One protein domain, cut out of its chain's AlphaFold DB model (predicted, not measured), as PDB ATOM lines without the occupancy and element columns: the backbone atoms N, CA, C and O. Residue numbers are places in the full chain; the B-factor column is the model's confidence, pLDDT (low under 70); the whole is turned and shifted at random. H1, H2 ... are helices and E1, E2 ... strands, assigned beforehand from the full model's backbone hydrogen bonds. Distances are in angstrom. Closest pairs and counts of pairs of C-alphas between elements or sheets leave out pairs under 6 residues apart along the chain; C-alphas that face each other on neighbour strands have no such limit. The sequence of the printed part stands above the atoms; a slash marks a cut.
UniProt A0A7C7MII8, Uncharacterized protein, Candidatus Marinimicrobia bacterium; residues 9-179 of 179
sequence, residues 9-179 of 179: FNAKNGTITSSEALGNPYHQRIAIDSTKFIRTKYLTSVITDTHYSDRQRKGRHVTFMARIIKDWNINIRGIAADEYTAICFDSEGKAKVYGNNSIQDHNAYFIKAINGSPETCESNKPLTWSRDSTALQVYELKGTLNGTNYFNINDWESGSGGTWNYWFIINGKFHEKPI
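What this domain is: This is residues 9 to 179 of the 179 residues of an uncharacterized protein of Candidatus Marinimicrobia bacterium (UniProt A0A7C7MII8). A strongly twisted sheet of six strands curls round one helix, H2, with the short helix H1 packed on H2 near E9. A small sheet of three strands, E3, E4 and E7, lies partly face to face with the large sheet, away from the helices, making a loose sandwich; residues 35 to 40 stick out as a free loop. The printed part has 171 residues, with named elements in the order H1, E1, H2, E2, E3, E4, E5, E6, E7, E8, E9. The large sheet, E1 E2 E5 E6 E8 E9, is mixed and the small one, E3 E4 E7, is antiparallel; the class is mixed, helices and strands, with under half of the residues in named elements. The whole is compact, with a radius of gyration of the C-alphas of 15.4 A and spans of 45 by 36 by 29 A.

Where its parts are: In the large sheet, E1 is residues 46 to 50, E2 77 to 81, E5 107 to 113 (19.5 A), E6 136 to 142 (19.0 A), E8 162 to 170 (25.6 A) and E9 173 to 178 (17.3 A), with C-alpha 178 at (352.250, 225.754, 206.250). H2, residues 58 to 72, is 21.2 A long. H1 is residues 18 to 23, with C-alpha 18 at (353.308, 205.667, 199.727). In the small sheet, E3 is residues 86 to 89, E4 94 to 98 and E7 150 to 152.

How they stand to each other: E1 and E2 are parallel, with N 47 and O 77 2.9 A apart. The other neighbours are antiparallel: E2 and E5 have N 78 and O 111 at 2.8 A, hairpin E5 and E6 N 108 and O 141 at 2.9 A, E6 and E8 N 138 and O 165 at 2.8 A, and hairpin E8 and E9 N 166 and O 177 at 2.7 A, each within hydrogen-bond range. H1 and H2 are on one face of this sheet, which gives two layers, helices and sheet. E1, H2 and E2 form a strand-helix-strand unit, two parallel neighbour strands with a helix between, with a right-handed crossover. The closest C-alphas of H2 and E9 are those of Gly 59 and Phe 174, 6.0 A apart. H1 and H2 touch at Ser 18 and Arg 60, C-alphas 4.2 A apart, at a steep tilt of 48 degrees, the same way; H2 does so with residues 58 to 63 alone. In both helices every O i to N i+4 pair is within hydrogen-bond range. In the small sheet, hairpin E3 and E4 has N 96 and O 88 at 2.8 A, and antiparallel E4 and E7 have N 95 and O 151 at 2.8 A. The two sheets form a sandwich, two sheets face to face, their best planes 37 degrees apart; the closest C-alphas of E4 and E5 are those of Val 97 and Ala 108, 6.8 A apart.

The domain as a whole: The C-alphas farthest apart are those of Asn 124 and Asn 146, 45.2 A. The printed part has no cut. The links H1 to E1 and E5 to E6 are long, 22 residues each. Mean pLDDT of the printed part is 95.0, and no printed residue is under 70.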
ATOM      1  N   PHE A   9     351.454 207.293 185.809       93.94
ATOM      2  CA  PHE A   9     351.673 206.034 186.512       93.94
ATOM      3  C   PHE A   9     350.699 204.980 185.965       93.94
ATOM      4  O   PHE A   9     349.507 204.998 186.279       93.94
ATOM      5  N   ASN A  10     351.195 204.073 185.118       90.50
ATOM      6  CA  ASN A  10     350.342 203.126 184.386       90.50
ATOM      7  C   ASN A  10     350.010 201.844 185.171       90.50
ATOM      8  O   ASN A  10     349.187 201.054 184.720       90.50
ATOM      9  N   ALA A  11     350.629 201.644 186.341       91.31
ATOM     10  CA  ALA A  11     350.405 200.495 187.221       91.31
ATOM     11  C   ALA A  11     350.510 199.120 186.526       91.31
ATOM     12  O   ALA A  11     349.921 198.148 187.002       91.31
ATOM     13  N   LYS A  12     351.278 199.001 185.428       92.38
ATOM     14  CA  LYS A  12     351.414 197.743 184.665       92.38
ATOM     15  C   LYS A  12     351.921 196.568 185.510       92.38
ATOM     16  O   LYS A  12     351.606 195.421 185.228       92.38
ATOM     17  N   ASN A  13     352.669 196.874 186.572       94.69
ATOM     18  CA  ASN A  13     353.226 195.917 187.529       94.69
ATOM     19  C   ASN A  13     352.448 195.913 188.865       94.69
ATOM     20  O   ASN A  13     352.985 195.533 189.905       94.69
ATOM     21  N   GLY A  14     351.199 196.385 188.862       93.50
ATOM     22  CA  GLY A  14     350.393 196.615 190.057       93.50
ATOM     23  C   GLY A  14     350.546 198.026 190.635       93.50
ATOM     24  O   GLY A  14     351.327 198.852 190.164       93.50
ATOM     25  N   THR A  15     349.761 198.315 191.675       94.44
ATOM     26  CA  THR A  15     349.839 199.587 192.412       94.44
ATOM     27  C   THR A  15     350.969 199.563 193.443       94.44
ATOM     28  O   THR A  15     351.423 198.502 193.864       94.44
ATOM     29  N   ILE A  16     351.383 200.746 193.893       97.19
ATOM     30  CA  ILE A  16     352.330 200.929 194.994       97.19
ATOM     31  C   ILE A  16     351.727 201.844 196.066       97.19
ATOM     32  O   ILE A  16     350.956 202.762 195.739       97.19
ATOM     33  N   THR A  17     352.033 201.569 197.333       97.50
ATOM     34  CA  THR A  17     351.679 202.438 198.466       97.50
ATOM     35  C   THR A  17     352.704 203.564 198.634       97.50
ATOM     36  O   THR A  17     353.801 203.521 198.077       97.50
ATOM     37  N   SER A  18     352.362 204.589 199.415       97.94
ATOM     38  CA  SER A  18     353.308 205.667 199.727       97.94
ATOM     39  C   SER A  18     354.521 205.186 200.516       97.94
ATOM     40  O   SER A  18     355.625 205.613 200.210       97.94
ATOM     41  N   SER A  19     354.359 204.274 201.479       98.00
ATOM     42  CA  SER A  19     355.494 203.750 202.250       98.00
ATOM     43  C   SER A  19     356.455 202.934 201.382       98.00
ATOM     44  O   SER A  19     357.665 203.135 201.465       98.00
ATOM     45  N   GLU A  20     355.936 202.075 200.498       98.25
ATOM     46  CA  GLU A  20     356.745 201.313 199.536       98.25
ATOM     47  C   GLU A  20     357.506 202.253 198.582       98.25
ATOM     48  O   GLU A  20     358.711 202.098 198.382       98.25
ATOM     49  N   ALA A  21     356.817 203.253 198.017       98.50
ATOM     50  CA  ALA A  21     357.406 204.193 197.064       98.50
ATOM     51  C   ALA A  21     358.456 205.112 197.707       98.50
ATOM     52  O   ALA A  21     359.489 205.398 197.102       98.50
ATOM     53  N   LEU A  22     358.213 205.585 198.929       98.69
ATOM     54  CA  LEU A  22     359.158 206.423 199.665       98.69
ATOM     55  C   LEU A  22     360.375 205.625 200.152       98.69
ATOM     56  O   LEU A  22     361.477 206.166 200.186       98.69
ATOM     57  N   GLY A  23     360.195 204.350 200.512       98.56
ATOM     58  CA  GLY A  23     361.282 203.470 200.949       98.56
ATOM     59  C   GLY A  23     362.197 203.006 199.812       98.56
ATOM     60  O   GLY A  23     363.372 202.733 200.048       98.56
ATOM     61  N   ASN A  24     361.681 202.931 198.582       98.56
ATOM     62  CA  ASN A  24     362.468 202.613 197.395       98.56
ATOM     63  C   ASN A  24     361.891 203.311 196.147       98.56
ATOM     64  O   ASN A  24     360.992 202.772 195.495       98.56
ATOM     65  N   PRO A  25     362.441 204.469 195.740       98.31
ATOM     66  CA  PRO A  25     362.007 205.183 194.543       98.31
ATOM     67  C   PRO A  25     362.159 204.390 193.244       98.31
ATOM     68  O   PRO A  25     361.520 204.740 192.255       98.31
ATOM     69  N   TYR A  26     362.981 203.334 193.221       98.19
ATOM     70  CA  TYR A  26     363.141 202.408 192.089       98.19
ATOM     71  C   TYR A  26     362.461 201.059 192.311       98.19
ATOM     72  O   TYR A  26     362.787 200.078 191.646       98.19
ATOM     73  N   HIS A  27     361.458 201.012 193.190       98.19
ATOM     74  CA  HIS A  27     360.631 199.828 193.353       98.19
ATOM     75  C   HIS A  27     360.011 199.399 192.013       98.19
ATOM     76  O   HIS A  27     359.433 200.209 191.293       98.19
ATOM     77  N   GLN A  28     360.064 198.100 191.710       96.62
ATOM     78  CA  GLN A  28     359.621 197.509 190.435       96.62
ATOM     79  C   GLN A  28     358.164 197.813 190.038       96.62
ATOM     80  O   GLN A  28     357.801 197.736 188.862       96.62
ATOM     81  N   ARG A  29     357.313 198.149 191.017       97.12
ATOM     82  CA  ARG A  29     355.919 198.547 190.764       97.12
ATOM     83  C   ARG A  29     355.779 199.989 190.280       97.12
ATOM     84  O   ARG A  29     354.720 200.330 189.772       97.12
ATOM     85  N   ILE A  30     356.812 200.825 190.408       96.12
ATOM     86  CA  ILE A  30     356.830 202.193 189.881       96.12
ATOM     87  C   ILE A  30     357.071 202.118 188.374       96.12
ATOM     88  O   ILE A  30     358.199 201.988 187.907       96.12
ATOM     89  N   ALA A  31     355.983 202.191 187.614       93.88
ATOM     90  CA  ALA A  31     355.994 202.232 186.162       93.88
ATOM     91  C   ALA A  31     355.434 203.578 185.689       93.88
ATOM     92  O   ALA A  31     354.216 203.771 185.624       93.88
ATOM     93  N   ILE A  32     356.346 204.511 185.419       93.62
ATOM     94  CA  ILE A  32     356.043 205.840 184.885       93.62
ATOM     95  C   ILE A  32     356.271 205.808 183.378       93.62
ATOM     96  O   ILE A  32     357.288 205.298 182.909       93.62
ATOM     97  N   ASP A  33     355.309 206.336 182.639       88.38
ATOM     98  CA  ASP A  33     355.316 206.410 181.185       88.38
ATOM     99  C   ASP A  33     355.049 207.854 180.744       88.38
ATOM    100  O   ASP A  33     354.366 208.600 181.449       88.38
ATOM    101  N   SER A  34     355.580 208.235 179.587       86.06
ATOM    102  CA  SER A  34     355.311 209.510 178.908       86.06
ATOM    103  C   SER A  34     354.757 209.318 177.491       86.06
ATOM    104  O   SER A  34     354.715 210.248 176.678       86.06
ATOM    105  N   THR A  35     354.324 208.092 177.172       82.00
ATOM    106  CA  THR A  35     353.660 207.758 175.915       82.00
ATOM    107  C   THR A  35     352.413 208.615 175.763       82.00
ATOM    108  O   THR A  35     351.496 208.612 176.583       82.00
ATOM    109  N   LYS A  36     352.396 209.383 174.677       72.56
ATOM    110  CA  LYS A  36     351.428 210.455 174.474       72.56
ATOM    111  C   LYS A  36     350.092 209.868 174.036       72.56
ATOM    112  O   LYS A  36     349.969 209.434 172.896       72.56
ATOM    113  N   PHE A  37     349.104 209.890 174.929       74.00
ATOM    114  CA  PHE A  37     347.729 209.500 174.611       74.00
ATOM    115  C   PHE A  37     346.920 210.693 174.081       74.00
ATOM    116  O   PHE A  37     346.535 210.718 172.916       74.00
ATOM    117  N   ILE A  38     346.736 211.730 174.907       79.44
ATOM    118  CA  ILE A  38     346.063 212.991 174.557       79.44
ATOM    119  C   ILE A  38     346.954 214.149 175.011       79.44
ATOM    120  O   ILE A  38     347.453 214.140 176.132       79.44
ATOM    121  N   ARG A  39     347.153 215.160 174.154       76.62
ATOM    122  CA  ARG A  39     347.906 216.370 174.516       76.62
ATOM    123  C   ARG A  39     346.956 217.509 174.848       76.62
ATOM    124  O   ARG A  39     346.125 217.881 174.025       76.62
ATOM    125  N   THR A  40     347.140 218.114 176.016       82.56
ATOM    126  CA  THR A  40     346.480 219.369 176.385       82.56
ATOM    127  C   THR A  40     347.542 220.355 176.855       82.56
ATOM    128  O   THR A  40     348.475 219.964 177.556       82.56
ATOM    129  N   LYS A  41     347.426 221.635 176.477       85.75
ATOM    130  CA  LYS A  41     348.431 222.648 176.849       85.75
ATOM    131  C   LYS A  41     348.628 222.752 178.369       85.75
ATOM    132  O   LYS A  41     349.752 222.930 178.823       85.75
ATOM    133  N   TYR A  42     347.553 222.571 179.137       88.94
ATOM    134  CA  TYR A  42     347.534 222.734 180.592       88.94
ATOM    135  C   TYR A  42     348.140 221.561 181.377       88.94
ATOM    136  O   TYR A  42     348.442 221.725 182.555       88.94
ATOM    137  N   LEU A  43     348.337 220.398 180.746       91.06
ATOM    138  CA  LEU A  43     348.854 219.184 181.400       91.06
ATOM    139  C   LEU A  43     350.230 218.748 180.869       91.06
ATOM    140  O   LEU A  43     350.645 217.601 181.046       91.06
ATOM    141  N   THR A  44     350.944 219.681 180.240       91.25
ATOM    142  CA  THR A  44     352.358 219.521 179.872       91.25
ATOM    143  C   THR A  44     353.212 219.507 181.138       91.25
ATOM    144  O   THR A  44     352.991 220.326 182.031       91.25
ATOM    145  N   SER A  45     354.177 218.595 181.228       93.00
ATOM    146  CA  SER A  45     355.006 218.381 182.420       93.00
ATOM    147  C   SER A  45     354.177 218.209 183.700       93.00
ATOM    148  O   SER A  45     354.554 218.702 184.765       93.00
ATOM    149  N   VAL A  46     353.048 217.498 183.609       95.19
ATOM    150  CA  VAL A  46     352.200 217.156 184.756       95.19
ATOM    151  C   VAL A  46     352.099 215.642 184.913       95.19
ATOM    152  O   VAL A  46     351.886 214.923 183.937       95.19
ATOM    153  N   ILE A  47     352.192 215.175 186.158       95.94
ATOM    154  CA  ILE A  47     351.767 213.839 186.576       95.94
ATOM    155  C   ILE A  47     350.568 213.934 187.516       95.94
ATOM    156  O   ILE A  47     350.557 214.715 188.470       95.94
ATOM    157  N   THR A  48     349.558 213.110 187.262       95.62
ATOM    158  CA  THR A  48     348.297 213.119 188.010       95.62
ATOM    159  C   THR A  48     348.131 211.901 188.914       95.62
ATOM    160  O   THR A  48     348.523 210.798 188.528       95.62
ATOM    161  N   ASP A  49     347.468 212.066 190.059       95.50
ATOM    162  CA  ASP A  49     347.000 210.961 190.909       95.50
ATOM    163  C   ASP A  49     345.574 211.231 191.434       95.50
ATOM    164  O   ASP A  49     345.070 212.349 191.366       95.50
ATOM    165  N   THR A  50     344.877 210.201 191.904       94.25
ATOM    166  CA  THR A  50     343.482 210.275 192.386       94.25
ATOM    167  C   THR A  50     343.300 209.446 193.652       94.25
ATOM    168  O   THR A  50     344.231 208.734 194.035       94.25
ATOM    169  N   HIS A  51     342.118 209.472 194.277       91.62
ATOM    170  CA  HIS A  51     341.835 208.736 195.524       91.62
ATOM    171  C   HIS A  51     342.828 209.079 196.639       91.62
ATOM    172  O   HIS A  51     343.470 208.199 197.226       91.62
ATOM    173  N   TYR A  52     343.127 210.369 196.751       91.94
ATOM    174  CA  TYR A  52     344.408 210.820 197.262       91.94
ATOM    175  C   TYR A  52     344.506 210.679 198.781       91.94
ATOM    176  O   TYR A  52     345.433 210.017 199.265       91.94
ATOM    177  N   SER A  53     343.529 211.215 199.511       89.94
ATOM    178  CA  SER A  53     343.467 211.140 200.971       89.94
ATOM    179  C   SER A  53     343.115 209.744 201.490       89.94
ATOM    180  O   SER A  53     343.901 209.199 202.270       89.94
ATOM    181  N   ASP A  54     342.051 209.091 200.998       88.25
ATOM    182  CA  ASP A  54     341.620 207.775 201.521       88.25
ATOM    183  C   ASP A  54     342.704 206.698 201.383       88.25
ATOM    184  O   ASP A  54     342.782 205.750 202.168       88.25
ATOM    185  N   ARG A  55     343.580 206.831 200.379       91.50
ATOM    186  CA  ARG A  55     344.674 205.884 200.115       91.50
ATOM    187  C   ARG A  55     346.053 206.427 200.479       91.50
ATOM    188  O   ARG A  55     347.053 205.806 200.108       91.50
ATOM    189  N   GLN A  56     346.117 207.566 201.172       94.56
ATOM    190  CA  GLN A  56     347.345 208.184 201.678       94.56
ATOM    191  C   GLN A  56     348.419 208.349 200.587       94.56
ATOM    192  O   GLN A  56     349.568 207.939 200.757       94.56
ATOM    193  N   ARG A  57     348.059 208.905 199.423       96.88
ATOM    194  CA  ARG A  57     348.874 208.882 198.186       96.88
ATOM    195  C   ARG A  57     349.857 210.041 198.014       96.88
ATOM    196  O   ARG A  57     350.623 210.028 197.052       96.88
ATOM    197  N   LYS A  58     349.919 210.970 198.974       98.06
ATOM    198  CA  LYS A  58     350.901 212.071 198.987       98.06
ATOM    199  C   LYS A  58     352.332 211.568 198.749       98.06
ATOM    200  O   LYS A  58     353.007 212.009 197.824       98.06
ATOM    201  N   GLY A  59     352.769 210.573 199.523       98.25
ATOM    202  CA  GLY A  59     354.134 210.044 199.450       98.25
ATOM    203  C   GLY A  59     354.503 209.440 198.093       98.25
ATOM    204  O   GLY A  59     355.525 209.808 197.520       98.25
ATOM    205  N   ARG A  60     353.666 208.555 197.534       98.00
ATOM    206  CA  ARG A  60     353.964 207.940 196.229       98.00
ATOM    207  C   ARG A  60     353.972 208.957 195.092       98.00
ATOM    208  O   ARG A  60     354.787 208.829 194.185       98.00
ATOM    209  N   HIS A  61     353.098 209.962 195.139       98.25
ATOM    210  CA  HIS A  61     353.024 210.978 194.091       98.25
ATOM    211  C   HIS A  61     354.276 211.854 194.106       98.25
ATOM    212  O   HIS A  61     354.881 212.060 193.054       98.25
ATOM    213  N   VAL A  62     354.747 212.243 195.298       98.31
ATOM    214  CA  VAL A  62     356.050 212.902 195.473       98.31
ATOM    215  C   VAL A  62     357.197 212.022 194.965       98.31
ATOM    216  O   VAL A  62     358.067 212.523 194.253       98.31
ATOM    217  N   THR A  63     357.188 210.710 195.236       98.50
ATOM    218  CA  THR A  63     358.178 209.784 194.660       98.50
ATOM    219  C   THR A  63     358.132 209.776 193.132       98.50
ATOM    220  O   THR A  63     359.184 209.784 192.493       98.50
ATOM    221  N   PHE A  64     356.946 209.778 192.517       98.06
ATOM    222  CA  PHE A  64     356.845 209.815 191.058       98.06
ATOM    223  C   PHE A  64     357.442 211.103 190.492       98.06
ATOM    224  O   PHE A  64     358.211 211.049 189.537       98.06
ATOM    225  N   MET A  65     357.155 212.245 191.120       98.19
ATOM    226  CA  MET A  65     357.748 213.525 190.735       98.19
ATOM    227  C   MET A  65     359.278 213.506 190.873       98.19
ATOM    228  O   MET A  65     359.987 213.890 189.944       98.19
ATOM    229  N   ALA A  66     359.793 212.989 191.993       98.06
ATOM    230  CA  ALA A  66     361.223 212.834 192.248       98.06
ATOM    231  C   ALA A  66     361.918 211.982 191.175       98.06
ATOM    232  O   ALA A  66     362.998 212.336 190.699       98.06
ATOM    233  N   ARG A  67     361.287 210.875 190.765       97.69
ATOM    234  CA  ARG A  67     361.771 210.014 189.680       97.69
ATOM    235  C   ARG A  67     361.755 210.720 188.337       97.69
ATOM    236  O   ARG A  67     362.740 210.632 187.613       97.69
ATOM    237  N   ILE A  68     360.696 211.468 188.034       96.69
ATOM    238  CA  ILE A  68     360.612 212.178 186.756       96.69
ATOM    239  C   ILE A  68     361.725 213.226 186.625       96.69
ATOM    240  O   ILE A  68     362.412 213.285 185.605       96.69
ATOM    241  N   ILE A  69     361.958 214.000 187.686       96.38
ATOM    242  CA  ILE A  69     363.053 214.977 187.724       96.38
ATOM    243  C   ILE A  69     364.407 214.280 187.583       96.38
ATOM    244  O   ILE A  69     365.248 214.737 186.816       96.38
ATOM    245  N   LYS A  70     364.627 213.173 188.303       96.06
ATOM    246  CA  LYS A  70     365.916 212.475 188.306       96.06
ATOM    247  C   LYS A  70     366.246 211.823 186.964       96.06
ATOM    248  O   LYS A  70     367.382 211.935 186.515       96.06
ATOM    249  N   ASP A  71     365.279 211.148 186.350       95.44
ATOM    250  CA  ASP A  71     365.533 210.294 185.187       95.44
ATOM    251  C   ASP A  71     365.399 211.047 183.853       95.44
ATOM    252  O   ASP A  71     366.078 210.697 182.891       95.44
ATOM    253  N   TRP A  72     364.558 212.088 183.786       94.81
ATOM    254  CA  TRP A  72     364.325 212.856 182.553       94.81
ATOM    255  C   TRP A  72     364.773 214.320 182.630       94.81
ATOM    256  O   TRP A  72     364.672 215.026 181.630       94.81
ATOM    257  N   ASN A  73     365.266 214.795 183.781       93.56
ATOM    258  CA  ASN A  73     365.651 216.197 183.993       93.56
ATOM    259  C   ASN A  73     364.527 217.195 183.637       93.56
ATOM    260  O   ASN A  73     364.769 218.282 183.113       93.56
ATOM    261  N   ILE A  74     363.277 216.805 183.902       93.25
ATOM    262  CA  ILE A  74     362.087 217.626 183.666       93.25
ATOM    263  C   ILE A  74     361.600 218.179 184.994       93.25
ATOM    264  O   ILE A  74     361.343 217.420 185.927       93.25
ATOM    265  N   ASN A  75     361.409 219.498 185.060       92.31
ATOM    266  CA  ASN A  75     360.724 220.125 186.185       92.31
ATOM    267  C   ASN A  75     359.223 219.801 186.118       92.31
ATOM    268  O   ASN A  75     358.445 220.485 185.452       92.31
ATOM    269  N   ILE A  76     358.853 218.689 186.748       95.31
ATOM    270  CA  ILE A  76     357.500 218.144 186.740       95.31
ATOM    271  C   ILE A  76     356.619 218.815 187.794       95.31
ATOM    272  O   ILE A  76     357.071 219.213 188.870       95.31
ATOM    273  N   ARG A  77     355.323 218.870 187.504       96.94
ATOM    274  CA  ARG A  77     354.284 219.323 188.423       96.94
ATOM    275  C   ARG A  77     353.294 218.201 188.728       96.94
ATOM    276  O   ARG A  77     353.117 217.277 187.934       96.94
ATOM    277  N   GLY A  78     352.657 218.270 189.886       97.38
ATOM    278  CA  GLY A  78     351.668 217.298 190.340       97.38
ATOM    279  C   GLY A  78     350.272 217.903 190.385       97.38
ATOM    280  O   GLY A  78     350.109 219.041 190.819       97.38
ATOM    281  N   ILE A  79     349.264 217.139 189.964       97.94
ATOM    282  CA  ILE A  79     347.856 217.451 190.239       97.94
ATOM    283  C   ILE A  79     347.202 216.216 190.842       97.94
ATOM    284  O   ILE A  79     347.255 215.141 190.244       97.94
ATOM    285  N   ALA A  80     346.580 216.350 192.003       97.38
ATOM    286  CA  ALA A  80     345.838 215.256 192.609       97.38
ATOM    287  C   ALA A  80     344.453 215.681 193.071       97.38
ATOM    288  O   ALA A  80     344.229 216.851 193.367       97.38
ATOM    289  N   ALA A  81     343.542 214.717 193.132       96.88
ATOM    290  CA  ALA A  81     342.192 214.906 193.638       96.88
ATOM    291  C   ALA A  81     341.832 213.790 194.622       96.88
ATOM    292  O   ALA A  81     342.139 212.612 194.387       96.88
ATOM    293  N   ASP A  82     341.155 214.164 195.697       96.31
ATOM    294  CA  ASP A  82     340.477 213.223 196.577       96.31
ATOM    295  C   ASP A  82     339.321 212.509 195.861       96.31
ATOM    296  O   ASP A  82     338.920 212.839 194.738       96.31
ATOM    297  N   GLU A  83     338.775 211.495 196.521       93.00
ATOM    298  CA  GLU A  83     337.474 210.925 196.209       93.00
ATOM    299  C   GLU A  83     336.408 212.016 196.034       93.00
ATOM    300  O   GLU A  83     336.490 213.091 196.622       93.00
ATOM    301  N   TYR A  84     335.406 211.744 195.192       94.19
ATOM    302  CA  TYR A  84     334.265 212.642 194.943       94.19
ATOM    303  C   TYR A  84     334.636 214.089 194.557       94.19
ATOM    304  O   TYR A  84     333.795 214.987 194.620       94.19
ATOM    305  N   THR A  85     335.877 214.309 194.117       96.38
ATOM    306  CA  THR A  85     336.413 215.617 193.742       96.38
ATOM    307  C   THR A  85     336.697 215.647 192.246       96.38
ATOM    308  O   THR A  85     337.298 214.723 191.693       96.38
ATOM    309  N   ALA A  86     336.286 216.720 191.573       95.88
ATOM    310  CA  ALA A  86     336.563 216.938 190.157       95.88
ATOM    311  C   ALA A  86     337.320 218.250 189.942       95.88
ATOM    312  O   ALA A  86     337.017 219.266 190.563       95.88
ATOM    313  N   ILE A  87     338.289 218.225 189.026       96.50
ATOM    314  CA  ILE A  87     339.061 219.398 188.614       96.50
ATOM    315  C   ILE A  87     338.716 219.689 187.157       96.50
ATOM    316  O   ILE A  87     338.964 218.860 186.280       96.50
ATOM    317  N   CYS A  88     338.156 220.867 186.899       95.62
ATOM    318  CA  CYS A  88     337.739 221.296 185.568       95.62
ATOM    319  C   CYS A  88     338.528 222.538 185.160       95.62
ATOM    320  O   CYS A  88     338.502 223.548 185.861       95.62
ATOM    321  N   PHE A  89     339.204 222.482 184.015       93.94
ATOM    322  CA  PHE A  89     339.887 223.645 183.451       93.94
ATOM    323  C   PHE A  89     338.909 224.467 182.614       93.94
ATOM    324  O   PHE A  89     338.256 223.921 181.723       93.94
ATOM    325  N   ASP A  90     338.817 225.769 182.875       93.00
ATOM    326  CA  ASP A  90     338.111 226.689 181.984       93.00
ATOM    327  C   ASP A  90     339.017 227.223 180.857       93.00
ATOM    328  O   ASP A  90     340.215 226.933 180.783       93.00
ATOM    329  N   SER A  91     338.431 228.001 179.944       92.31
ATOM    330  CA  SER A  91     339.136 228.585 178.796       92.31
ATOM    331  C   SER A  91     340.228 229.587 179.181       92.31
ATOM    332  O   SER A  91     341.121 229.850 178.375       92.31
ATOM    333  N   GLU A  92     340.175 230.137 180.396       93.12
ATOM    334  CA  GLU A  92     341.169 231.072 180.927       93.12
ATOM    335  C   GLU A  92     342.338 230.339 181.606       93.12
ATOM    336  O   GLU A  92     343.355 230.954 181.914       93.12
ATOM    337  N   GLY A  93     342.253 229.016 181.790       93.81
ATOM    338  CA  GLY A  93     343.262 228.218 182.490       93.81
ATOM    339  C   GLY A  93     343.090 228.200 184.009       93.81
ATOM    340  O   GLY A  93     344.031 227.860 184.728       93.81
ATOM    341  N   LYS A  94     341.899 228.525 184.523       96.81
ATOM    342  CA  LYS A  94     341.572 228.298 185.932       96.81
ATOM    343  C   LYS A  94     341.116 226.854 186.110       96.81
ATOM    344  O   LYS A  94     340.159 226.403 185.483       96.81
ATOM    345  N   ALA A  95     341.807 226.133 186.981       97.50
ATOM    346  CA  ALA A  95     341.435 224.812 187.450       97.50
ATOM    347  C   ALA A  95     340.421 224.961 188.592       97.50
ATOM    348  O   ALA A  95     340.801 225.235 189.729       97.50
ATOM    349  N   LYS A  96     339.131 224.830 188.279       97.94
ATOM    350  CA  LYS A  96     338.027 224.904 189.245       97.94
ATOM    351  C   LYS A  96     337.818 223.556 189.915       97.94
ATOM    352  O   LYS A  96     337.805 222.531 189.232       97.94
ATOM    353  N   VAL A  97     337.636 223.562 191.234       97.75
ATOM    354  CA  VAL A  97     337.507 222.329 192.022       97.75
ATOM    355  C   VAL A  97     336.077 222.167 192.508       97.75
ATOM    356  O   VAL A  97     335.557 222.992 193.261       97.75
ATOM    357  N   TYR A  98     335.455 221.076 192.082       97.81
ATOM    358  CA  TYR A  98     334.109 220.685 192.465       97.81
ATOM    359  C   TYR A  98     334.175 219.587 193.522       97.81
ATOM    360  O   TYR A  98     334.913 218.617 193.367       97.81
ATOM    361  N   GLY A  99     333.398 219.747 194.588       96.00
ATOM    362  CA  GLY A  99     333.327 218.819 195.715       96.00
ATOM    363  C   GLY A  99     332.373 219.339 196.788       96.00
ATOM    364  O   GLY A  99     331.894 220.471 196.703       96.00
ATOM    365  N   ASN A 100     332.083 218.534 197.810       93.44
ATOM    366  CA  ASN A 100     331.204 218.938 198.910       93.44
ATOM    367  C   ASN A 100     331.922 218.877 200.262       93.44
ATOM    368  O   ASN A 100     331.731 217.940 201.039       93.44
ATOM    369  N   ASN A 101     332.752 219.883 200.542       87.62
ATOM    370  CA  ASN A 101     333.513 219.967 201.794       87.62
ATOM    371  C   ASN A 101     332.648 220.132 203.062       87.62
ATOM    372  O   ASN A 101     333.182 220.137 204.165       87.62
ATOM    373  N   SER A 102     331.320 220.257 202.941       88.00
ATOM    374  CA  SER A 102     330.405 220.234 204.090       88.00
ATOM    375  C   SER A 102     330.073 218.820 204.580       88.00
ATOM    376  O   SER A 102     329.544 218.685 205.679       88.00
ATOM    377  N   ILE A 103     330.344 217.779 203.782       84.69
ATOM    378  CA  ILE A 103     330.117 216.372 204.163       84.69
ATOM    379  C   ILE A 103     331.417 215.745 204.669       84.69
ATOM    380  O   ILE A 103     331.446 215.153 205.743       84.69
ATOM    381  N   GLN A 104     332.481 215.879 203.882       85.12
ATOM    382  CA  GLN A 104     333.827 215.401 204.179       85.12
ATOM    383  C   GLN A 104     334.829 216.185 203.329       85.12
ATOM    384  O   GLN A 104     334.428 216.844 202.365       85.12
ATOM    385  N   ASP A 105     336.111 216.084 203.664       88.38
ATOM    386  CA  ASP A 105     337.166 216.738 202.898       88.38
ATOM    387  C   ASP A 105     337.195 216.221 201.448       88.38
ATOM    388  O   ASP A 105     337.201 215.020 201.178       88.38
ATOM    389  N   HIS A 106     337.161 217.166 200.512       93.00
ATOM    390  CA  HIS A 106     337.154 216.942 199.068       93.00
ATOM    391  C   HIS A 106     338.129 217.931 198.440       93.00
ATOM    392  O   HIS A 106     337.737 219.027 198.012       93.00
ATOM    393  N   ASN A 107     339.414 217.594 198.482       96.62
ATOM    394  CA  ASN A 107     340.481 218.511 198.126       96.62
ATOM    395  C   ASN A 107     341.116 218.156 196.784       96.62
ATOM    396  O   ASN A 107     341.163 217.006 196.339       96.62
ATOM    397  N   ALA A 108     341.648 219.190 196.146       97.88
ATOM    398  CA  ALA A 108     342.603 219.068 195.065       97.88
ATOM    399  C   ALA A 108     343.957 219.624 195.507       97.88
ATOM    400  O   ALA A 108     344.037 220.578 196.279       97.88
ATOM    401  N   TYR A 109     345.023 219.048 194.967       98.31
ATOM    402  CA  TYR A 109     346.399 219.402 195.287       98.31
ATOM    403  C   TYR A 109     347.125 219.798 194.010       98.31
ATOM    404  O   TYR A 109     347.196 219.004 193.071       98.31
ATOM    405  N   PHE A 110     347.696 220.999 193.990       98.50
ATOM    406  CA  PHE A 110     348.543 221.486 192.903       98.50
ATOM    407  C   PHE A 110     349.965 221.632 193.426       98.50
ATOM    408  O   PHE A 110     350.236 222.459 194.294       98.50
ATOM    409  N   ILE A 111     350.866 220.787 192.932       98.25
ATOM    410  CA  ILE A 111     352.193 220.566 193.509       98.25
ATOM    411  C   ILE A 111     353.242 221.033 192.508       98.25
ATOM    412  O   ILE A 111     353.246 220.589 191.358       98.25
ATOM    413  N   LYS A 112     354.177 221.876 192.938       96.88
ATOM    414  CA  LYS A 112     355.341 222.253 192.130       96.88
ATOM    415  C   LYS A 112     356.633 222.077 192.916       96.88
ATOM    416  O   LYS A 112     356.695 222.406 194.100       96.88
ATOM    417  N   ALA A 113     357.668 221.582 192.247       95.12
ATOM    418  CA  ALA A 113     359.020 221.633 192.783       95.12
ATOM    419  C   ALA A 113     359.541 223.069 192.695       95.12
ATOM    420  O   ALA A 113     359.491 223.682 191.627       95.12
ATOM    421  N   ILE A 114     360.020 223.605 193.815       89.56
ATOM    422  CA  ILE A 114     360.547 224.979 193.874       89.56
ATOM    423  C   ILE A 114     362.051 225.029 194.118       89.56
ATOM    424  O   ILE A 114     362.669 226.056 193.859       89.56
ATOM    425  N   ASN A 115     362.654 223.932 194.585       77.06
ATOM    426  CA  ASN A 115     364.051 223.937 194.994       77.06
ATOM    427  C   ASN A 115     364.777 222.664 194.530       77.06
ATOM    428  O   ASN A 115     364.844 221.674 195.245       77.06
ATOM    429  N   GLY A 116     365.311 222.679 193.306       83.12
ATOM    430  CA  GLY A 116     366.211 221.642 192.783       83.12
ATOM    431  C   GLY A 116     365.667 220.201 192.741       83.12
ATOM    432  O   GLY A 116     364.493 219.919 192.970       83.12
ATOM    433  N   SER A 117     366.557 219.258 192.418       94.12
ATOM    434  CA  SER A 117     366.263 217.817 192.387       94.12
ATOM    435  C   SER A 117     366.229 217.196 193.795       94.12
ATOM    436  O   SER A 117     366.708 217.819 194.738       94.12
ATOM    437  N   PRO A 118     365.752 215.960 193.984       97.38
ATOM    438  CA  PRO A 118     365.942 215.236 195.246       97.38
ATOM    439  C   PRO A 118     367.426 215.090 195.624       97.38
ATOM    440  O   PRO A 118     368.263 214.910 194.734       97.38
ATOM    441  N   GLU A 119     367.753 215.137 196.920       97.81
ATOM    442  CA  GLU A 119     369.098 214.843 197.435       97.81
ATOM    443  C   GLU A 119     369.433 213.352 197.307       97.81
ATOM    444  O   GLU A 119     370.530 213.005 196.878       97.81
ATOM    445  N   THR A 120     368.468 212.475 197.604       98.31
ATOM    446  CA  THR A 120     368.615 211.021 197.454       98.31
ATOM    447  C   THR A 120     367.417 210.457 196.714       98.31
ATOM    448  O   THR A 120     366.319 210.403 197.254       98.31
ATOM    449  N   CYS A 121     367.632 209.983 195.490       98.19
ATOM    450  CA  CYS A 121     366.642 209.253 194.701       98.19
ATOM    451  C   CYS A 121     367.387 208.148 193.948       98.19
ATOM    452  O   CYS A 121     367.898 208.369 192.851       98.19
ATOM    453  N   GLU A 122     367.535 206.992 194.593       98.06
ATOM    454  CA  GLU A 122     368.366 205.876 194.132       98.06
ATOM    455  C   GLU A 122     367.686 204.536 194.430       98.06
ATOM    456  O   GLU A 122     366.790 204.446 195.272       98.06
ATOM    457  N   SER A 123     368.115 203.477 193.742       97.81
ATOM    458  CA  SER A 123     367.562 202.141 193.958       97.81
ATOM    459  C   SER A 123     367.892 201.599 195.343       97.81
ATOM    460  O   SER A 123     369.034 201.668 195.789       97.81
ATOM    461  N   ASN A 124     366.889 200.999 195.991       97.31
ATOM    462  CA  ASN A 124     366.984 200.374 197.316       97.31
ATOM    463  C   ASN A 124     367.432 201.327 198.439       97.31
ATOM    464  O   ASN A 124     367.925 200.872 199.471       97.31
ATOM    465  N   LYS A 125     367.248 202.638 198.254       98.44
ATOM    466  CA  LYS A 125     367.451 203.646 199.295       98.44
ATOM    467  C   LYS A 125     366.167 204.449 199.505       98.44
ATOM    468  O   LYS A 125     365.511 204.774 198.515       98.44
ATOM    469  N   PRO A 126     365.832 204.825 200.749       98.69
ATOM    470  CA  PRO A 126     364.730 205.740 201.001       98.69
ATOM    471  C   PRO A 126     364.940 207.096 200.313       98.69
ATOM    472  O   PRO A 126     366.061 207.605 200.242       98.69
ATOM    473  N   LEU A 127     363.851 207.691 199.831       98.81
ATOM    474  CA  LEU A 127     363.844 209.023 199.230       98.81
ATOM    475  C   LEU A 127     364.229 210.081 200.269       98.81
ATOM    476  O   LEU A 127     363.665 210.111 201.361       98.81
ATOM    477  N   THR A 128     365.106 211.004 199.896       98.75
ATOM    478  CA  THR A 128     365.262 212.285 200.591       98.75
ATOM    479  C   THR A 128     365.104 213.393 199.565       98.75
ATOM    480  O   THR A 128     365.827 213.434 198.569       98.75
ATOM    481  N   TRP A 129     364.122 214.255 199.811       98.19
ATOM    482  CA  TRP A 129     363.864 215.471 199.057       98.19
ATOM    483  C   TRP A 129     363.461 216.570 200.042       98.19
ATOM    484  O   TRP A 129     362.274 216.810 200.266       98.19
ATOM    485  N   SER A 130     364.452 217.150 200.720       97.19
ATOM    486  CA  SER A 130     364.233 218.072 201.839       97.19
ATOM    487  C   SER A 130     364.267 219.518 201.379       97.19
ATOM    488  O   SER A 130     363.269 220.235 201.496       97.19
ATOM    489  N   ARG A 131     365.420 219.925 200.835       96.31
ATOM    490  CA  ARG A 131     365.714 221.277 200.358       96.31
ATOM    491  C   ARG A 131     365.361 222.307 201.418       96.31
ATOM    492  O   ARG A 131     364.476 223.136 201.232       96.31
ATOM    493  N   ASP A 132     365.982 222.153 202.583       95.69
ATOM    494  CA  ASP A 132     365.712 222.943 203.788       95.69
ATOM    495  C   ASP A 132     364.228 222.952 204.186       95.69
ATOM    496  O   ASP A 132     363.667 223.950 204.636       95.69
ATOM    497  N   SER A 133     363.574 221.793 204.043       97.00
ATOM    498  CA  SER A 133     362.135 221.609 204.276       97.00
ATOM    499  C   SER A 133     361.231 222.445 203.354       97.00
ATOM    500  O   SER A 133     360.141 222.845 203.762       97.00
ATOM    501  N   THR A 134     361.683 222.739 202.130       97.25
ATOM    502  CA  THR A 134     360.955 223.545 201.129       97.25
ATOM    503  C   THR A 134     360.938 222.912 199.735       97.25
ATOM    504  O   THR A 134     360.651 223.591 198.757       97.25
ATOM    505  N   ALA A 135     361.241 221.617 199.606       97.38
ATOM    506  CA  ALA A 135     361.360 220.940 198.309       97.38
ATOM    507  C   ALA A 135     360.192 221.210 197.343       97.38
ATOM    508  O   ALA A 135     360.413 221.503 196.160       97.38
ATOM    509  N   LEU A 136     358.961 221.135 197.851       98.25
ATOM    510  CA  LEU A 136     357.740 221.303 197.074       98.25
ATOM    511  C   LEU A 136     356.851 222.388 197.678       98.25
ATOM    512  O   LEU A 136     356.638 222.406 198.889       98.25
ATOM    513  N   GLN A 137     356.266 223.221 196.819       98.00
ATOM    514  CA  GLN A 137     355.157 224.107 197.165       98.00
ATOM    515  C   GLN A 137     353.847 223.457 196.724       98.00
ATOM    516  O   GLN A 137     353.737 223.005 195.579       98.00
ATOM    517  N   VAL A 138     352.857 223.422 197.612       98.44
ATOM    518  CA  VAL A 138     351.562 222.792 197.351       98.44
ATOM    519  C   VAL A 138     350.431 223.742 197.668       98.44
ATOM    520  O   VAL A 138     350.319 224.214 198.796       98.44
ATOM    521  N   TYR A 139     349.585 223.985 196.672       98.56
ATOM    522  CA  TYR A 139     348.302 224.635 196.873       98.56
ATOM    523  C   TYR A 139     347.242 223.563 197.114       98.56
ATOM    524  O   TYR A 139     346.917 222.787 196.210       98.56
ATOM    525  N   GLU A 140     346.745 223.493 198.342       97.94
ATOM    526  CA  GLU A 140     345.640 222.625 198.734       97.94
ATOM    527  C   GLU A 140     344.336 223.405 198.617       97.94
ATOM    528  O   GLU A 140     344.143 224.441 199.256       97.94
ATOM    529  N   LEU A 141     343.446 222.925 197.756       97.50
ATOM    530  CA  LEU A 141     342.258 223.647 197.342       97.50
ATOM    531  C   LEU A 141     341.003 222.841 197.652       97.50
ATOM    532  O   LEU A 141     340.793 221.761 197.099       97.50
ATOM    533  N   LYS A 142     340.135 223.405 198.492       96.00
ATOM    534  CA  LYS A 142     338.850 222.793 198.836       96.00
ATOM    535  C   LYS A 142     337.881 222.887 197.664       96.00
ATOM    536  O   LYS A 142     337.620 223.986 197.166       96.00
ATOM    537  N   GLY A 143     337.301 221.762 197.265       96.50
ATOM    538  CA  GLY A 143     336.196 221.721 196.315       96.50
ATOM    539  C   GLY A 143     334.918 222.366 196.851       96.50
ATOM    540  O   GLY A 143     334.585 222.252 198.034       96.50
ATOM    541  N   THR A 144     334.170 223.029 195.974       96.81
ATOM    542  CA  THR A 144     332.848 223.583 196.303       96.81
ATOM    543  C   THR A 144     331.793 223.065 195.338       96.81
ATOM    544  O   THR A 144     332.115 222.665 194.221       96.81
ATOM    545  N   LEU A 145     330.516 223.082 195.737       96.19
ATOM    546  CA  LEU A 145     329.427 222.566 194.895       96.19
ATOM    547  C   LEU A 145     329.374 223.252 193.520       96.19
ATOM    548  O   LEU A 145     329.055 222.614 192.522       96.19
ATOM    549  N   ASN A 146     329.737 224.537 193.471       95.94
ATOM    550  CA  ASN A 146     329.660 225.368 192.269       95.94
ATOM    551  C   ASN A 146     331.031 225.637 191.614       95.94
ATOM    552  O   ASN A 146     331.095 226.411 190.660       95.94
ATOM    553  N   GLY A 147     332.125 225.050 192.114       95.31
ATOM    554  CA  GLY A 147     333.469 225.268 191.561       95.31
ATOM    555  C   GLY A 147     333.950 226.720 191.663       95.31
ATOM    556  O   GLY A 147     334.606 227.230 190.758       95.31
ATOM    557  N   THR A 148     333.578 227.413 192.742       96.50
ATOM    558  CA  THR A 148     333.956 228.817 193.000       96.50
ATOM    559  C   THR A 148     335.441 228.981 193.307       96.50
ATOM    560  O   THR A 148     336.022 230.020 193.002       96.50
ATOM    561  N   ASN A 149     336.042 227.955 193.906       97.69
ATOM    562  CA  ASN A 149     337.456 227.913 194.241       97.69
ATOM    563  C   ASN A 149     338.267 227.461 193.023       97.69
ATOM    564  O   ASN A 149     337.846 226.557 192.292       97.69
ATOM    565  N   TYR A 150     339.434 228.070 192.811       97.94
ATOM    566  CA  TYR A 150     340.267 227.767 191.648       97.94
ATOM    567  C   TYR A 150     341.765 227.914 191.911       97.94
ATOM    568  O   TYR A 150     342.190 228.649 192.802       97.94
ATOM    569  N   PHE A 151     342.561 227.256 191.072       98.44
ATOM    570  CA  PHE A 151     343.998 227.478 190.937       98.44
ATOM    571  C   PHE A 151     344.333 227.871 189.495       98.44
ATOM    572  O   PHE A 151     343.757 227.321 188.556       98.44
ATOM    573  N   ASN A 152     345.227 228.832 189.289       97.25
ATOM    574  CA  ASN A 152     345.614 229.281 187.957       97.25
ATOM    575  C   ASN A 152     346.756 228.414 187.413       97.25
ATOM    576  O   ASN A 152     347.903 228.495 187.844       97.25
ATOM    577  N   ILE A 153     346.447 227.577 186.422       96.00
ATOM    578  CA  ILE A 153     347.416 226.629 185.861       96.00
ATOM    579  C   ILE A 153     348.411 227.296 184.896       96.00
ATOM    580  O   ILE A 153     349.359 226.652 184.448       96.00
ATOM    581  N   ASN A 154     348.196 228.567 184.541       94.50
ATOM    582  CA  ASN A 154     349.122 229.299 183.681       94.50
ATOM    583  C   ASN A 154     350.361 229.761 184.457       94.50
ATOM    584  O   ASN A 154     351.465 229.689 183.922       94.50
ATOM    585  N   ASP A 155     350.185 230.204 185.707       95.00
ATOM    586  CA  ASP A 155     351.271 230.733 186.542       95.00
ATOM    587  C   ASP A 155     351.753 229.741 187.611       95.00
ATOM    588  O   ASP A 155     352.929 229.756 187.965       95.00
ATOM    589  N   TRP A 156     350.896 228.818 188.066       96.00
ATOM    590  CA  TRP A 156     351.174 227.932 189.202       96.00
ATOM    591  C   TRP A 156     351.539 228.682 190.496       96.00
ATOM    592  O   TRP A 156     352.330 228.203 191.316       96.00
ATOM    593  N   GLU A 157     350.968 229.866 190.681       95.56
ATOM    594  CA  GLU A 157     351.263 230.798 191.772       95.56
ATOM    595  C   GLU A 157     350.007 231.438 192.358       95.56
ATOM    596  O   GLU A 157     349.993 231.765 193.544       95.56
ATOM    597  N   SER A 158     348.944 231.595 191.566       96.75
ATOM    598  CA  SER A 158     347.716 232.248 192.008       96.75
ATOM    599  C   SER A 158     346.535 231.281 192.106       96.75
ATOM    600  O   SER A 158     346.415 230.293 191.383       96.75
ATOM    601  N   GLY A 159     345.636 231.568 193.042       97.12
ATOM    602  CA  GLY A 159     344.436 230.783 193.289       97.12
ATOM    603  C   GLY A 159     343.530 231.466 194.307       97.12
ATOM    604  O   GLY A 159     343.905 232.464 194.922       97.12
ATOM    605  N   SER A 160     342.326 230.932 194.478       97.56
ATOM    606  CA  SER A 160     341.345 231.421 195.442       97.56
ATOM    607  C   SER A 160     340.667 230.260 196.161       97.56
ATOM    608  O   SER A 160     340.198 229.324 195.514       97.56
ATOM    609  N   GLY A 161     340.589 230.350 197.493       95.69
ATOM    610  CA  GLY A 161     339.898 229.379 198.348       95.69
ATOM    611  C   GLY A 161     340.750 228.205 198.845       95.69
ATOM    612  O   GLY A 161     340.200 227.267 199.422       95.69
ATOM    613  N   GLY A 162     342.066 228.242 198.625       96.12
ATOM    614  CA  GLY A 162     343.023 227.238 199.097       96.12
ATOM    615  C   GLY A 162     344.109 227.801 200.009       96.12
ATOM    616  O   GLY A 162     344.207 229.011 200.224       96.12
ATOM    617  N   THR A 163     344.937 226.901 200.527       97.88
ATOM    618  CA  THR A 163     346.067 227.190 201.414       97.88
ATOM    619  C   THR A 163     347.369 226.688 200.809       97.88
ATOM    620  O   THR A 163     347.400 225.729 200.037       97.88
ATOM    621  N   TRP A 164     348.462 227.357 201.162       98.19
ATOM    622  CA  TRP A 164     349.794 226.966 200.733       98.19
ATOM    623  C   TRP A 164     350.507 226.168 201.820       98.19
ATOM    624  O   TRP A 164     350.538 226.572 202.982       98.19
ATOM    625  N   ASN A 165     351.139 225.072 201.411       98.25
ATOM    626  CA  ASN A 165     351.986 224.244 202.257       98.25
ATOM    627  C   ASN A 165     353.322 223.959 201.561       98.25
ATOM    628  O   ASN A 165     353.396 223.870 200.333       98.25
ATOM    629  N   TYR A 166     354.368 223.745 202.351       98.44
ATOM    630  CA  TYR A 166     355.568 223.047 201.914       98.44
ATOM    631  C   TYR A 166     355.423 221.553 202.159       98.44
ATOM    632  O   TYR A 166     355.067 221.144 203.266       98.44
ATOM    633  N   TRP A 167     355.770 220.742 201.162       98.44
ATOM    634  CA  TRP A 167     355.981 219.303 201.322       98.44
ATOM    635  C   TRP A 167     357.450 218.954 201.117       98.44
ATOM    636  O   TRP A 167     358.136 219.539 200.275       98.44
ATOM    637  N   PHE A 168     357.932 217.980 201.881       98.50
ATOM    638  CA  PHE A 168     359.305 217.500 201.795       98.50
ATOM    639  C   PHE A 168     359.429 216.079 202.350       98.50
ATOM    640  O   PHE A 168     358.597 215.621 203.134       98.50
ATOM    641  N   ILE A 169     360.472 215.366 201.928       98.62
ATOM    642  CA  ILE A 169     360.736 213.983 202.329       98.62
ATOM    643  C   ILE A 169     362.093 213.893 203.022       98.62
ATOM    644  O   ILE A 169     363.100 214.343 202.474       98.62
ATOM    645  N   ILE A 170     362.145 213.241 204.182       98.56
ATOM    646  CA  ILE A 170     363.394 212.934 204.887       98.56
ATOM    647  C   ILE A 170     363.463 211.428 205.117       98.56
ATOM    648  O   ILE A 170     362.653 210.877 205.860       98.56
ATOM    649  N   ASN A 171     364.440 210.761 204.497       98.31
ATOM    650  CA  ASN A 171     364.709 209.335 204.698       98.31
ATOM    651  C   ASN A 171     363.445 208.452 204.588       98.31
ATOM    652  O   ASN A 171     363.119 207.668 205.481       98.31
ATOM    653  N   GLY A 172     362.686 208.633 203.506       98.38
ATOM    654  CA  GLY A 172     361.457 207.896 203.215       98.38
ATOM    655  C   GLY A 172     360.238 208.307 204.044       98.38
ATOM    656  O   GLY A 172     359.219 207.620 203.995       98.38
ATOM    657  N   LYS A 173     360.304 209.406 204.804       98.56
ATOM    658  CA  LYS A 173     359.172 209.941 205.573       98.56
ATOM    659  C   LYS A 173     358.661 211.233 204.962       98.56
ATOM    660  O   LYS A 173     359.441 212.138 204.685       98.56
ATOM    661  N   PHE A 174     357.350 211.296 204.754       98.50
ATOM    662  CA  PHE A 174     356.666 212.487 204.266       98.50
ATOM    663  C   PHE A 174     356.458 213.495 205.396       98.50
ATOM    664  O   PHE A 174     356.067 213.118 206.501       98.50
ATOM    665  N   HIS A 175     356.676 214.769 205.089       98.50
ATOM    666  CA  HIS A 175     356.430 215.893 205.976       98.50
ATOM    667  C   HIS A 175     355.702 217.009 205.227       98.50
ATOM    668  O   HIS A 175     355.966 217.257 204.047       98.50
ATOM    669  N   GLU A 176     354.828 217.713 205.940       97.81
ATOM    670  CA  GLU A 176     354.173 218.927 205.464       97.81
ATOM    671  C   GLU A 176     354.191 220.017 206.538       97.81
ATOM    672  O   GLU A 176     354.167 219.716 207.734       97.81
ATOM    673  N   LYS A 177     354.264 221.280 206.115       97.62
ATOM    674  CA  LYS A 177     354.107 222.452 206.985       97.62
ATOM    675  C   LYS A 177     353.468 223.618 206.219       97.62
ATOM    676  O   LYS A 177     353.691 223.705 205.012       97.62
ATOM    677  N   PRO A 178     352.743 224.531 206.883       97.62
ATOM    678  CA  PRO A 178     352.250 225.754 206.250       97.62
ATOM    679  C   PRO A 178     353.383 226.640 205.713       97.62
ATOM    680  O   PRO A 178     354.518 226.559 206.201       97.62
ATOM    681  N   ILE A 179     353.059 227.472 204.719       94.44
ATOM    682  CA  ILE A 179     353.917 228.579 204.252       94.44
ATOM    683  C   ILE A 179     353.662 229.828 205.087       94.44
ATOM    684  O   ILE A 179     352.472 230.139 205.314       94.44
TER     685      ILE A 179